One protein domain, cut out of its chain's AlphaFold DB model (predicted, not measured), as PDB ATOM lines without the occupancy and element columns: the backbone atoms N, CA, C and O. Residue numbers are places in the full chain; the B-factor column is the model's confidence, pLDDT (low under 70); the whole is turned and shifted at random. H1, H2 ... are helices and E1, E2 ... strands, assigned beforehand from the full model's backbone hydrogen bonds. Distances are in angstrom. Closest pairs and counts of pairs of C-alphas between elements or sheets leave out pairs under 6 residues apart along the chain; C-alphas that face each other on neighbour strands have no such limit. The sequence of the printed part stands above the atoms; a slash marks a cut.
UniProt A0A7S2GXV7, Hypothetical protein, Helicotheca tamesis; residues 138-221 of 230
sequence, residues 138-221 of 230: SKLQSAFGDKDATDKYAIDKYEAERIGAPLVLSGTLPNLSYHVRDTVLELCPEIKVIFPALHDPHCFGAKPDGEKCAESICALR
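Overview. This is residues 138 to 221 of the 230 residues of the protein "Hypothetical protein" of Helicotheca tamesis (UniProt A0A7S2GXV7). Three helices packed together, H1, H2 and H3, form one end of the model, and a loose string of small helices, H4, H5 and H6, runs away from H3 to the other end. H1 and H2 make a short helical hairpin that packs on H3, the three centres forming a triangle; residues 150 to 155 of the hairpin's loop stick out, and a short strand, E1, comes between H2 and H3 along the chain, apart from both. The printed part has 84 residues, with six named helices and one named strand in the order H1, H2, E1, H3, H4, H5, H6, and its class is mostly helix. E1 pairs with no named strand. The whole is compact, with a radius of gyration of the C-alphas of 13.6 A, and its C-alphas span 40 by 30 by 20 A.

Along the chain. H3, residues 178 to 187, is the longest helix at 14.3 A and begins with C-alpha 178 at (170.671, 213.056, 258.617). H1 is residues 138 to 144, 9.9 A long, beginning with C-alpha 138 at (183.960, 214.946, 263.091). H2 is residues 156 to 163, 10.4 A long, and E1 is residues 168 to 170, 6.7 A. H4, residues 191 to 194, measures 5.4 A, and H5, residues 196 to 199, measures 6.1 A. H6, residues 210 to 216, is 10.1 A long and ends with C-alpha 216 at (162.588, 220.026, 244.589).

Arrangement. H3 touches H1, closest at the C-alphas of Phe 144 and Val 180, 5.8 A, at a steep tilt of 69 degrees, only just short of about perpendicular, opposite ways. H3 touches H2, closest at the C-alphas of Ala 160 and Thr 183, 7.2 A, at a steep tilt of 63 degrees, the same way. H1 and H2, a helical hairpin, touch at a shallow tilt of 29 degrees, opposite ways; their closest C-alphas, of Leu 140 and Ala 160, are 7.0 A apart. The helix packing is mostly crossed, only just, with 1 of 3 touching pairs at a shallow tilt. H3 and H4 are close but not clearly touching, the C-alphas of Leu 185 and Lys 192 being closest at 6.8 A. The same holds for H4 and H5, closest at the C-alphas of Lys 192 and His 199, 7.3 A, and for H5 and H6, closest at those of Ala 197 and Ser 216, 6.9 A. The closest C-alphas of E1 and H4, of Leu 169 and Ile 191, are 7.3 A apart. H3 and H6 are apart. In H1, H2, H3 and H6 every O i to N i+4 pair is within hydrogen-bond range; H4 and H5 are too short for such a pair.

Size, cuts and confidence. The two C-alphas farthest apart, of Arg 162 and Arg 221, are 40.4 A apart. The printed part has no cut, and the link from H1 to H2, 11 residues, is long. The mean pLDDT of the printed part is 73.8, and 30 residues are under 70, among them residues 145 to 157 and 194 to 201.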
ATOM      1  N   SER A 138     183.804 216.207 262.354       85.75
ATOM      2  CA  SER A 138     183.960 214.946 263.091       85.75
ATOM      3  C   SER A 138     183.451 215.058 264.530       85.75
ATOM      4  O   SER A 138     182.730 214.180 264.985       85.75
ATOM      5  N   LYS A 139     183.721 216.178 265.217       84.38
ATOM      6  CA  LYS A 139     183.260 216.430 266.594       84.38
ATOM      7  C   LYS A 139     181.734 216.457 266.696       84.38
ATOM      8  O   LYS A 139     181.176 215.883 267.627       84.38
ATOM      9  N   LEU A 140     181.060 217.062 265.716       82.44
ATOM     10  CA  LEU A 140     179.598 217.040 265.617       82.44
ATOM     11  C   LEU A 140     179.108 215.617 265.322       82.44
ATOM     12  O   LEU A 140     178.182 215.128 265.960       82.44
ATOM     13  N   GLN A 141     179.774 214.900 264.416       82.44
ATOM     14  CA  GLN A 141     179.428 213.513 264.119       82.44
ATOM     15  C   GLN A 141     179.612 212.580 265.320       82.44
ATOM     16  O   GLN A 141     178.776 211.713 265.528       82.44
ATOM     17  N   SER A 142     180.644 212.753 266.141       82.38
ATOM     18  CA  SER A 142     180.833 211.962 267.363       82.38
ATOM     19  C   SER A 142     179.823 212.310 268.458       82.38
ATOM     20  O   SER A 142     179.481 211.446 269.258       82.38
ATOM     21  N   ALA A 143     179.341 213.554 268.508       78.44
ATOM     22  CA  ALA A 143     178.354 213.979 269.498       78.44
ATOM     23  C   ALA A 143     176.919 213.534 269.159       78.44
ATOM     24  O   ALA A 143     176.130 213.267 270.071       78.44
ATOM     25  N   PHE A 144     176.591 213.448 267.864       74.94
ATOM     26  CA  PHE A 144     175.226 213.194 267.382       74.94
ATOM     27  C   PHE A 144     175.072 211.921 266.524       74.94
ATOM     28  O   PHE A 144     173.955 211.557 266.161       74.94
ATOM     29  N   GLY A 145     176.161 211.239 266.163       63.97
ATOM     30  CA  GLY A 145     176.138 209.976 265.422       63.97
ATOM     31  C   GLY A 145     175.648 208.828 266.305       63.97
ATOM     32  O   GLY A 145     176.114 208.688 267.427       63.97
ATOM     33  N   ASP A 146     174.715 208.028 265.792       57.19
ATOM     34  CA  ASP A 146     174.053 206.870 266.429       57.19
ATOM     35  C   ASP A 146     172.960 207.111 267.483       57.19
ATOM     36  O   ASP A 146     172.443 206.144 268.041       57.19
ATOM     37  N   LYS A 147     172.489 208.343 267.716       56.78
ATOM     38  CA  LYS A 147     171.249 208.506 268.497       56.78
ATOM     39  C   LYS A 147     170.040 208.219 267.607       56.78
ATOM     40  O   LYS A 147     169.728 209.003 266.708       56.78
ATOM     41  N   ASP A 148     169.375 207.089 267.850       51.97
ATOM     42  CA  ASP A 148     168.052 206.800 267.299       51.97
ATOM     43  C   ASP A 148     167.134 208.010 267.523       51.97
ATOM     44  O   ASP A 148     167.088 208.595 268.605       51.97
ATOM     45  N   ALA A 149     166.435 208.409 266.461       52.12
ATOM     46  CA  ALA A 149     165.721 209.677 266.305       52.12
ATOM     47  C   ALA A 149     164.479 209.863 267.212       52.12
ATOM     48  O   ALA A 149     163.532 210.554 266.827       52.12
ATOM     49  N   THR A 150     164.437 209.227 268.384       52.94
ATOM     50  CA  THR A 150     163.253 209.153 269.248       52.94
ATOM     51  C   THR A 150     163.214 210.186 270.372       52.94
ATOM     52  O   THR A 150     162.111 210.534 270.781       52.94
ATOM     53  N   ASP A 151     164.342 210.752 270.812       51.28
ATOM     54  CA  ASP A 151     164.358 211.813 271.837       51.28
ATOM     55  C   ASP A 151     164.728 213.160 271.217       51.28
ATOM     56  O   ASP A 151     165.875 213.597 271.197       51.28
ATOM     57  N   LYS A 152     163.718 213.798 270.629       53.69
ATOM     58  CA  LYS A 152     163.875 214.921 269.713       53.69
ATOM     59  C   LYS A 152     163.686 216.261 270.441       53.69
ATOM     60  O   LYS A 152     162.637 216.488 271.041       53.69
ATOM     61  N   TYR A 153     164.682 217.145 270.302       52.81
ATOM     62  CA  TYR A 153     164.599 218.620 270.208       52.81
ATOM     63  C   TYR A 153     165.235 219.512 271.285       52.81
ATOM     64  O   TYR A 153     165.553 220.651 270.951       52.81
ATOM     65  N   ALA A 154     165.469 219.082 272.527       51.56
ATOM     66  CA  ALA A 154     165.932 220.030 273.560       51.56
ATOM     67  C   ALA A 154     167.427 219.938 273.913       51.56
ATOM     68  O   ALA A 154     168.018 220.936 274.317       51.56
ATOM     69  N   ILE A 155     168.047 218.765 273.759       53.88
ATOM     70  CA  ILE A 155     169.427 218.530 274.225       53.88
ATOM     71  C   ILE A 155     170.456 218.805 273.113       53.88
ATOM     72  O   ILE A 155     171.600 219.151 273.403       53.88
ATOM     73  N   ASP A 156     170.049 218.758 271.843       68.88
ATOM     74  CA  ASP A 156     171.005 218.780 270.734       68.88
ATOM     75  C   ASP A 156     171.516 220.177 270.381       68.88
ATOM     76  O   ASP A 156     172.692 220.334 270.066       68.88
ATOM     77  N   LYS A 157     170.681 221.216 270.506       67.56
ATOM     78  CA  LYS A 157     171.082 222.585 270.150       67.56
ATOM     79  C   LYS A 157     172.125 223.159 271.108       67.56
ATOM     80  O   LYS A 157     173.111 223.728 270.656       67.56
ATOM     81  N   TYR A 158     171.936 222.975 272.415       76.25
ATOM     82  CA  TYR A 158     172.888 223.466 273.417       76.25
ATOM     83  C   TYR A 158     174.255 222.788 273.273       76.25
ATOM     84  O   TYR A 158     175.287 223.450 273.325       76.25
ATOM     85  N   GLU A 159     174.278 221.473 273.035       80.44
ATOM     86  CA  GLU A 159     175.529 220.754 272.781       80.44
ATOM     87  C   GLU A 159     176.162 221.146 271.440       80.44
ATOM     88  O   GLU A 159     177.380 221.290 271.368       80.44
ATOM     89  N   ALA A 160     175.364 221.385 270.397       76.94
ATOM     90  CA  ALA A 160     175.856 221.835 269.097       76.94
ATOM     91  C   ALA A 160     176.489 223.231 269.186       76.94
ATOM     92  O   ALA A 160     177.580 223.445 268.659       76.94
ATOM     93  N   GLU A 161     175.854 224.154 269.915       81.31
ATOM     94  CA  GLU A 161     176.409 225.471 270.238       81.31
ATOM     95  C   GLU A 161     177.676 225.343 271.095       81.31
ATOM     96  O   GLU A 161     178.670 226.004 270.820       81.31
ATOM     97  N   ARG A 162     177.698 224.447 272.093       85.06
ATOM     98  CA  ARG A 162     178.871 224.227 272.956       85.06
ATOM     99  C   ARG A 162     180.070 223.656 272.196       85.06
ATOM    100  O   ARG A 162     181.202 224.061 272.457       85.06
ATOM    101  N   ILE A 163     179.838 222.700 271.295       85.00
ATOM    102  CA  ILE A 163     180.874 222.130 270.419       85.00
ATOM    103  C   ILE A 163     181.338 223.185 269.410       85.00
ATOM    104  O   ILE A 163     182.538 223.292 269.148       85.00
ATOM    105  N   GLY A 164     180.396 223.982 268.904       85.56
ATOM    106  CA  GLY A 164     180.618 225.011 267.902       85.56
ATOM    107  C   GLY A 164     180.787 224.433 266.497       85.56
ATOM    108  O   GLY A 164     181.180 223.281 266.297       85.56
ATOM    109  N   ALA A 165     180.499 225.259 265.496       90.62
ATOM    110  CA  ALA A 165     180.792 224.930 264.109       90.62
ATOM    111  C   ALA A 165     182.267 225.197 263.758       90.62
ATOM    112  O   ALA A 165     182.856 226.150 264.290       90.62
ATOM    113  N   PRO A 166     182.864 224.426 262.828       94.00
ATOM    114  CA  PRO A 166     184.153 224.790 262.246       94.00
ATOM    115  C   PRO A 166     184.053 226.122 261.486       94.00
ATOM    116  O   PRO A 166     182.959 226.551 261.112       94.00
ATOM    117  N   LEU A 167     185.191 226.779 261.246       96.31
ATOM    118  CA  LEU A 167     185.222 228.066 260.534       96.31
ATOM    119  C   LEU A 167     184.669 227.954 259.107       96.31
ATOM    120  O   LEU A 167     183.938 228.828 258.640       96.31
ATOM    121  N   VAL A 168     185.035 226.888 258.403       95.31
ATOM    122  CA  VAL A 168     184.575 226.588 257.049       95.31
ATOM    123  C   VAL A 168     183.898 225.226 257.003       95.31
ATOM    124  O   VAL A 168     184.177 224.333 257.796       95.31
ATOM    125  N   LEU A 169     183.020 225.039 256.031       91.88
ATOM    126  CA  LEU A 169     182.420 223.754 255.713       91.88
ATOM    127  C   LEU A 169     182.638 223.443 254.245       91.88
ATOM    128  O   LEU A 169     182.563 224.319 253.384       91.88
ATOM    129  N   SER A 170     182.901 222.172 253.965       86.88
ATOM    130  CA  SER A 170     183.290 221.708 252.643       86.88
ATOM    131  C   SER A 170     182.332 220.652 252.110       86.88
ATOM    132  O   SER A 170     182.083 219.630 252.748       86.88
ATOM    133  N   GLY A 171     181.893 220.861 250.875       80.94
ATOM    134  CA  GLY A 171     181.165 219.902 250.064       80.94
ATOM    135  C   GLY A 171     179.742 219.638 250.535       80.94
ATOM    136  O   GLY A 171     179.133 220.407 251.273       80.94
ATOM    137  N   THR A 172     179.218 218.508 250.071       68.31
ATOM    138  CA  THR A 172     177.820 218.117 250.251       68.31
ATOM    139  C   THR A 172     177.538 217.393 251.573       68.31
ATOM    140  O   THR A 172     176.418 216.950 251.818       68.31
ATOM    141  N   LEU A 173     178.563 217.228 252.417       77.94
ATOM    142  CA  LEU A 173     178.506 216.487 253.680       77.94
ATOM    143  C   LEU A 173     177.794 215.112 253.568       77.94
ATOM    144  O   LEU A 173     176.973 214.761 254.427       77.94
ATOM    145  N   PRO A 174     178.077 214.301 252.524       70.69
ATOM    146  CA  PRO A 174     177.273 213.120 252.211       70.69
ATOM    147  C   PRO A 174     177.463 211.999 253.240       70.69
ATOM    148  O   PRO A 174     176.562 211.190 253.436       70.69
ATOM    149  N   ASN A 175     178.607 211.991 253.929       76.00
ATOM    150  CA  ASN A 175     178.976 210.989 254.930       76.00
ATOM    151  C   ASN A 175     178.428 211.298 256.335       76.00
ATOM    152  O   ASN A 175     178.647 210.518 257.261       76.00
ATOM    153  N   LEU A 176     177.748 212.437 256.517       78.44
ATOM    154  CA  LEU A 176     177.076 212.764 257.772       78.44
ATOM    155  C   LEU A 176     175.706 212.088 257.830       78.44
ATOM    156  O   LEU A 176     174.993 212.033 256.822       78.44
ATOM    157  N   SER A 177     175.325 211.624 259.024       78.00
ATOM    158  CA  SER A 177     173.954 211.185 259.284       78.00
ATOM    159  C   SER A 177     172.980 212.349 259.075       78.00
ATOM    160  O   SER A 177     173.370 213.516 259.155       78.00
ATOM    161  N   TYR A 178     171.704 212.037 258.824       76.44
ATOM    162  CA  TYR A 178     170.671 213.056 258.617       76.44
ATOM    163  C   TYR A 178     170.654 214.086 259.755       76.44
ATOM    164  O   TYR A 178     170.707 215.280 259.489       76.44
ATOM    165  N   HIS A 179     170.668 213.626 261.011       77.19
ATOM    166  CA  HIS A 179     170.626 214.509 262.175       77.19
ATOM    167  C   HIS A 179     171.859 215.411 262.264       77.19
ATOM    168  O   HIS A 179     171.725 216.615 262.432       77.19
ATOM    169  N   VAL A 180     173.069 214.854 262.115       81.19
ATOM    170  CA  VAL A 180     174.304 215.655 262.162       81.19
ATOM    171  C   VAL A 180     174.294 216.695 261.042       81.19
ATOM    172  O   VAL A 180     174.675 217.841 261.260       81.19
ATOM    173  N   ARG A 181     173.843 216.309 259.841       83.06
ATOM    174  CA  ARG A 181     173.731 217.226 258.708       83.06
ATOM    175  C   ARG A 181     172.741 218.349 259.005       83.06
ATOM    176  O   ARG A 181     173.101 219.500 258.807       83.06
ATOM    177  N   ASP A 182     171.548 218.034 259.502       81.94
ATOM    178  CA  ASP A 182     170.528 219.028 259.853       81.94
ATOM    179  C   ASP A 182     171.053 220.018 260.906       81.94
ATOM    180  O   ASP A 182     171.004 221.227 260.701       81.94
ATOM    181  N   THR A 183     171.719 219.521 261.955       84.25
ATOM    182  CA  THR A 183     172.395 220.365 262.953       84.25
ATOM    183  C   THR A 183     173.462 221.270 262.326       84.25
ATOM    184  O   THR A 183     173.519 222.460 262.626       84.25
ATOM    185  N   VAL A 184     174.300 220.748 261.424       86.06
ATOM    186  CA  VAL A 184     175.293 221.563 260.700       86.06
ATOM    187  C   VAL A 184     174.614 222.637 259.847       86.06
ATOM    188  O   VAL A 184     175.104 223.759 259.777       86.06
ATOM    189  N   LEU A 185     173.483 222.322 259.217       85.31
ATOM    190  CA  LEU A 185     172.704 223.249 258.394       85.31
ATOM    191  C   LEU A 185     171.985 224.328 259.217       85.31
ATOM    192  O   LEU A 185     171.709 225.411 258.696       85.31
ATOM    193  N   GLU A 186     171.650 224.044 260.473       86.38
ATOM    194  CA  GLU A 186     171.153 225.039 261.425       86.38
ATOM    195  C   GLU A 186     172.275 225.949 261.928       86.38
ATOM    196  O   GLU A 186     172.099 227.168 261.963       86.38
ATOM    197  N   LEU A 187     173.435 225.376 262.267       88.44
ATOM    198  CA  LEU A 187     174.602 226.141 262.702       88.44
ATOM    199  C   LEU A 187     175.181 226.996 261.570       88.44
ATOM    200  O   LEU A 187     175.572 228.130 261.808       88.44
ATOM    201  N   CYS A 188     175.222 226.487 260.342       90.12
ATOM    202  CA  CYS A 188     175.880 227.129 259.207       90.12
ATOM    203  C   CYS A 188     174.930 227.210 258.005       90.12
ATOM    204  O   CYS A 188     175.097 226.479 257.019       90.12
ATOM    205  N   PRO A 189     173.898 228.069 258.064       88.62
ATOM    206  CA  PRO A 189     172.882 228.164 257.019       88.62
ATOM    207  C   PRO A 189     173.445 228.591 255.654       88.62
ATOM    208  O   PRO A 189     172.797 228.364 254.636       88.62
ATOM    209  N   GLU A 190     174.649 229.160 255.593       87.56
ATOM    210  CA  GLU A 190     175.314 229.588 254.361       87.56
ATOM    211  C   GLU A 190     175.559 228.425 253.399       87.56
ATOM    212  O   GLU A 190     175.450 228.590 252.181       87.56
ATOM    213  N   ILE A 191     175.811 227.219 253.920       84.56
ATOM    214  CA  ILE A 191     176.001 226.047 253.061       84.56
ATOM    215  C   ILE A 191     174.705 225.645 252.349       84.56
ATOM    216  O   ILE A 191     174.752 224.946 251.334       84.56
ATOM    217  N   LYS A 192     173.544 226.143 252.814       79.06
ATOM    218  CA  LYS A 192     172.267 225.881 252.151       79.06
ATOM    219  C   LYS A 192     172.207 226.461 250.744       79.06
ATOM    220  O   LYS A 192     171.614 225.848 249.858       79.06
ATOM    221  N   VAL A 193     172.877 227.593 250.534       73.19
ATOM    222  CA  VAL A 193     172.921 228.313 249.254       73.19
ATOM    223  C   VAL A 193     173.684 227.526 248.187       73.19
ATOM    224  O   VAL A 193     173.353 227.599 247.008       73.19
ATOM    225  N   ILE A 194     174.690 226.751 248.595       69.75
ATOM    226  CA  ILE A 194     175.589 226.054 247.667       69.75
ATOM    227  C   ILE A 194     174.912 224.823 247.064       69.75
ATOM    228  O   ILE A 194     175.182 224.451 245.923       69.75
ATOM    229  N   PHE A 195     173.984 224.217 247.802       66.94
ATOM    230  CA  PHE A 195     173.349 222.982 247.375       66.94
ATOM    231  C   PHE A 195     171.861 222.938 247.722       66.94
ATOM    232  O   PHE A 195     171.472 222.220 248.640       66.94
ATOM    233  N   PRO A 196     171.000 223.635 246.966       60.62
ATOM    234  CA  PRO A 196     169.554 223.581 247.179       60.62
ATOM    235  C   PRO A 196     169.011 222.141 247.206       60.62
ATOM    236  O   PRO A 196     168.166 221.809 248.029       60.62
ATOM    237  N   ALA A 197     169.584 221.266 246.370       58.25
ATOM    238  CA  ALA A 197     169.243 219.849 246.295       58.25
ATOM    239  C   ALA A 197     169.624 219.037 247.548       58.25
ATOM    240  O   ALA A 197     169.032 217.996 247.784       58.25
ATOM    241  N   LEU A 198     170.598 219.459 248.366       58.25
ATOM    242  CA  LEU A 198     171.011 218.684 249.551       58.25
ATOM    243  C   LEU A 198     170.031 218.745 250.718       58.25
ATOM    244  O   LEU A 198     170.164 217.952 251.651       58.25
ATOM    245  N   HIS A 199     169.088 219.684 250.681       60.75
ATOM    246  CA  HIS A 199     168.112 219.886 251.756       60.75
ATOM    247  C   HIS A 199     166.846 219.074 251.550       60.75
ATOM    248  O   HIS A 199     166.012 219.022 252.451       60.75
ATOM    249  N   ASP A 200     166.698 218.441 250.386       67.75
ATOM    250  CA  ASP A 200     165.620 217.499 250.167       67.75
ATOM    251  C   ASP A 200     166.080 216.090 250.583       67.75
ATOM    252  O   ASP A 200     166.981 215.524 249.949       67.75
ATOM    253  N   PRO A 201     165.479 215.481 251.624       65.06
ATOM    254  CA  PRO A 201     165.780 214.104 252.008       65.06
ATOM    255  C   PRO A 201     165.517 213.093 250.881       65.06
ATOM    256  O   PRO A 201     166.103 212.009 250.896       65.06
ATOM    257  N   HIS A 202     164.688 213.441 249.889       71.25
ATOM    258  CA  HIS A 202     164.500 212.649 248.675       71.25
ATOM    259  C   HIS A 202     165.709 212.736 247.734       71.25
ATOM    260  O   HIS A 202     166.040 211.756 247.073       71.25
ATOM    261  N   CYS A 203     166.426 213.861 247.698       67.50
ATOM    262  CA  CYS A 203     167.646 214.000 246.903       67.50
ATOM    263  C   CYS A 203     168.871 213.371 247.564       67.50
ATOM    264  O   CYS A 203     169.700 212.772 246.879       67.50
ATOM    265  N   PHE A 204     169.005 213.508 248.886       64.00
ATOM    266  CA  PHE A 204     170.181 213.039 249.615       64.00
ATOM    267  C   PHE A 204     169.815 212.456 250.988       64.00
ATOM    268  O   PHE A 204     169.486 213.180 251.923       64.00
ATOM    269  N   GLY A 205     169.979 211.139 251.156       58.72
ATOM    270  CA  GLY A 205     169.698 210.414 252.402       58.72
ATOM    271  C   GLY A 205     169.920 208.902 252.264       58.72
ATOM    272  O   GLY A 205     170.385 208.436 251.228       58.72
ATOM    273  N   ALA A 206     169.574 208.119 253.294       49.12
ATOM    274  CA  ALA A 206     169.723 206.653 253.284       49.12
ATOM    275  C   ALA A 206     168.787 205.933 252.282       49.12
ATOM    276  O   ALA A 206     168.996 204.759 251.980       49.12
ATOM    277  N   LYS A 207     167.761 206.628 251.769       61.78
ATOM    278  CA  LYS A 207     166.849 206.168 250.708       61.78
ATOM    279  C   LYS A 207     166.498 207.339 249.774       61.78
ATOM    280  O   LYS A 207     165.458 207.960 249.980       61.78
ATOM    281  N   PRO A 208     167.358 207.681 248.800       72.12
ATOM    282  CA  PRO A 208     167.039 208.723 247.833       72.12
ATOM    283  C   PRO A 208     165.872 208.285 246.931       72.12
ATOM    284  O   PRO A 208     165.776 207.121 246.542       72.12
ATOM    285  N   ASP A 209     164.999 209.231 246.604       79.88
ATOM    286  CA  ASP A 209     163.865 209.114 245.690       79.88
ATOM    287  C   ASP A 209     164.074 210.144 244.571       79.88
ATOM    288  O   ASP A 209     163.922 211.351 244.766       79.88
ATOM    289  N   GLY A 210     164.506 209.654 243.407       75.75
ATOM    290  CA  GLY A 210     164.929 210.502 242.294       75.75
ATOM    291  C   GLY A 210     163.802 211.342 241.692       75.75
ATOM    292  O   GLY A 210     164.071 212.450 241.232       75.75
ATOM    293  N   GLU A 211     162.558 210.856 241.722       78.81
ATOM    294  CA  GLU A 211     161.410 211.592 241.180       78.81
ATOM    295  C   GLU A 211     161.066 212.771 242.089       78.81
ATOM    296  O   GLU A 211     161.046 213.915 241.639       78.81
ATOM    297  N   LYS A 212     160.940 212.526 243.397       78.44
ATOM    298  CA  LYS A 212     160.680 213.595 244.374       78.44
ATOM    299  C   LYS A 212     161.844 214.568 244.517       78.44
ATOM    300  O   LYS A 212     161.635 215.759 244.712       78.44
ATOM    301  N   CYS A 213     163.072 214.083 244.352       77.75
ATOM    302  CA  CYS A 213     164.233 214.954 244.271       77.75
ATOM    303  C   CYS A 213     164.164 215.908 243.068       77.75
ATOM    304  O   CYS A 213     164.452 217.097 243.184       77.75
ATOM    305  N   ALA A 214     163.785 215.405 241.890       73.31
ATOM    306  CA  ALA A 214     163.658 216.247 240.705       73.31
ATOM    307  C   ALA A 214     162.589 217.337 240.897       73.31
ATOM    308  O   ALA A 214     162.774 218.463 240.430       73.31
ATOM    309  N   GLU A 215     161.523 217.041 241.649       75.69
ATOM    310  CA  GLU A 215     160.494 218.018 242.014       75.69
ATOM    311  C   GLU A 215     161.030 219.162 242.886       75.69
ATOM    312  O   GLU A 215     160.528 220.279 242.773       75.69
ATOM    313  N   SER A 216     162.039 218.956 243.737       70.75
ATOM    314  CA  SER A 216     162.588 220.026 244.589       70.75
ATOM    315  C   SER A 216     163.682 220.864 243.924       70.75
ATOM    316  O   SER A 216     163.991 221.963 244.392       70.75
ATOM    317  N   ILE A 217     164.233 220.417 242.791       72.06
ATOM    318  CA  ILE A 217     165.256 221.153 242.040       72.06
ATOM    319  C   ILE A 217     164.585 222.007 240.955       72.06
ATOM    320  O   ILE A 217     164.276 221.525 239.867       72.06
ATOM    321  N   CYS A 218     164.427 223.315 241.199       67.62
ATOM    322  CA  CYS A 218     163.776 224.246 240.257       67.62
ATOM    323  C   CYS A 218     164.359 224.190 238.824       67.62
ATOM    324  O   CYS A 218     163.632 224.356 237.846       67.62
ATOM    325  N   ALA A 219     165.661 223.921 238.676       67.75
ATOM    326  CA  ALA A 219     166.320 223.803 237.372       67.75
ATOM    327  C   ALA A 219     165.907 222.554 236.566       67.75
ATOM    328  O   ALA A 219     166.106 222.531 235.350       67.75
ATOM    329  N   LEU A 220     165.344 221.538 237.225       68.25
ATOM    330  CA  LEU A 220     164.841 220.306 236.614       68.25
ATOM    331  C   LEU A 220     163.328 220.343 236.370       68.25
ATOM    332  O   LEU A 220     162.826 219.527 235.602       68.25
ATOM    333  N   ARG A 221     162.613 221.315 236.953       70.00
ATOM    334  CA  ARG A 221     161.187 221.527 236.687       70.00
ATOM    335  C   ARG A 221     160.938 221.964 235.252       70.00
ATOM    336  O   ARG A 221     161.783 222.634 234.637       70.00
TER     337      ARG A 221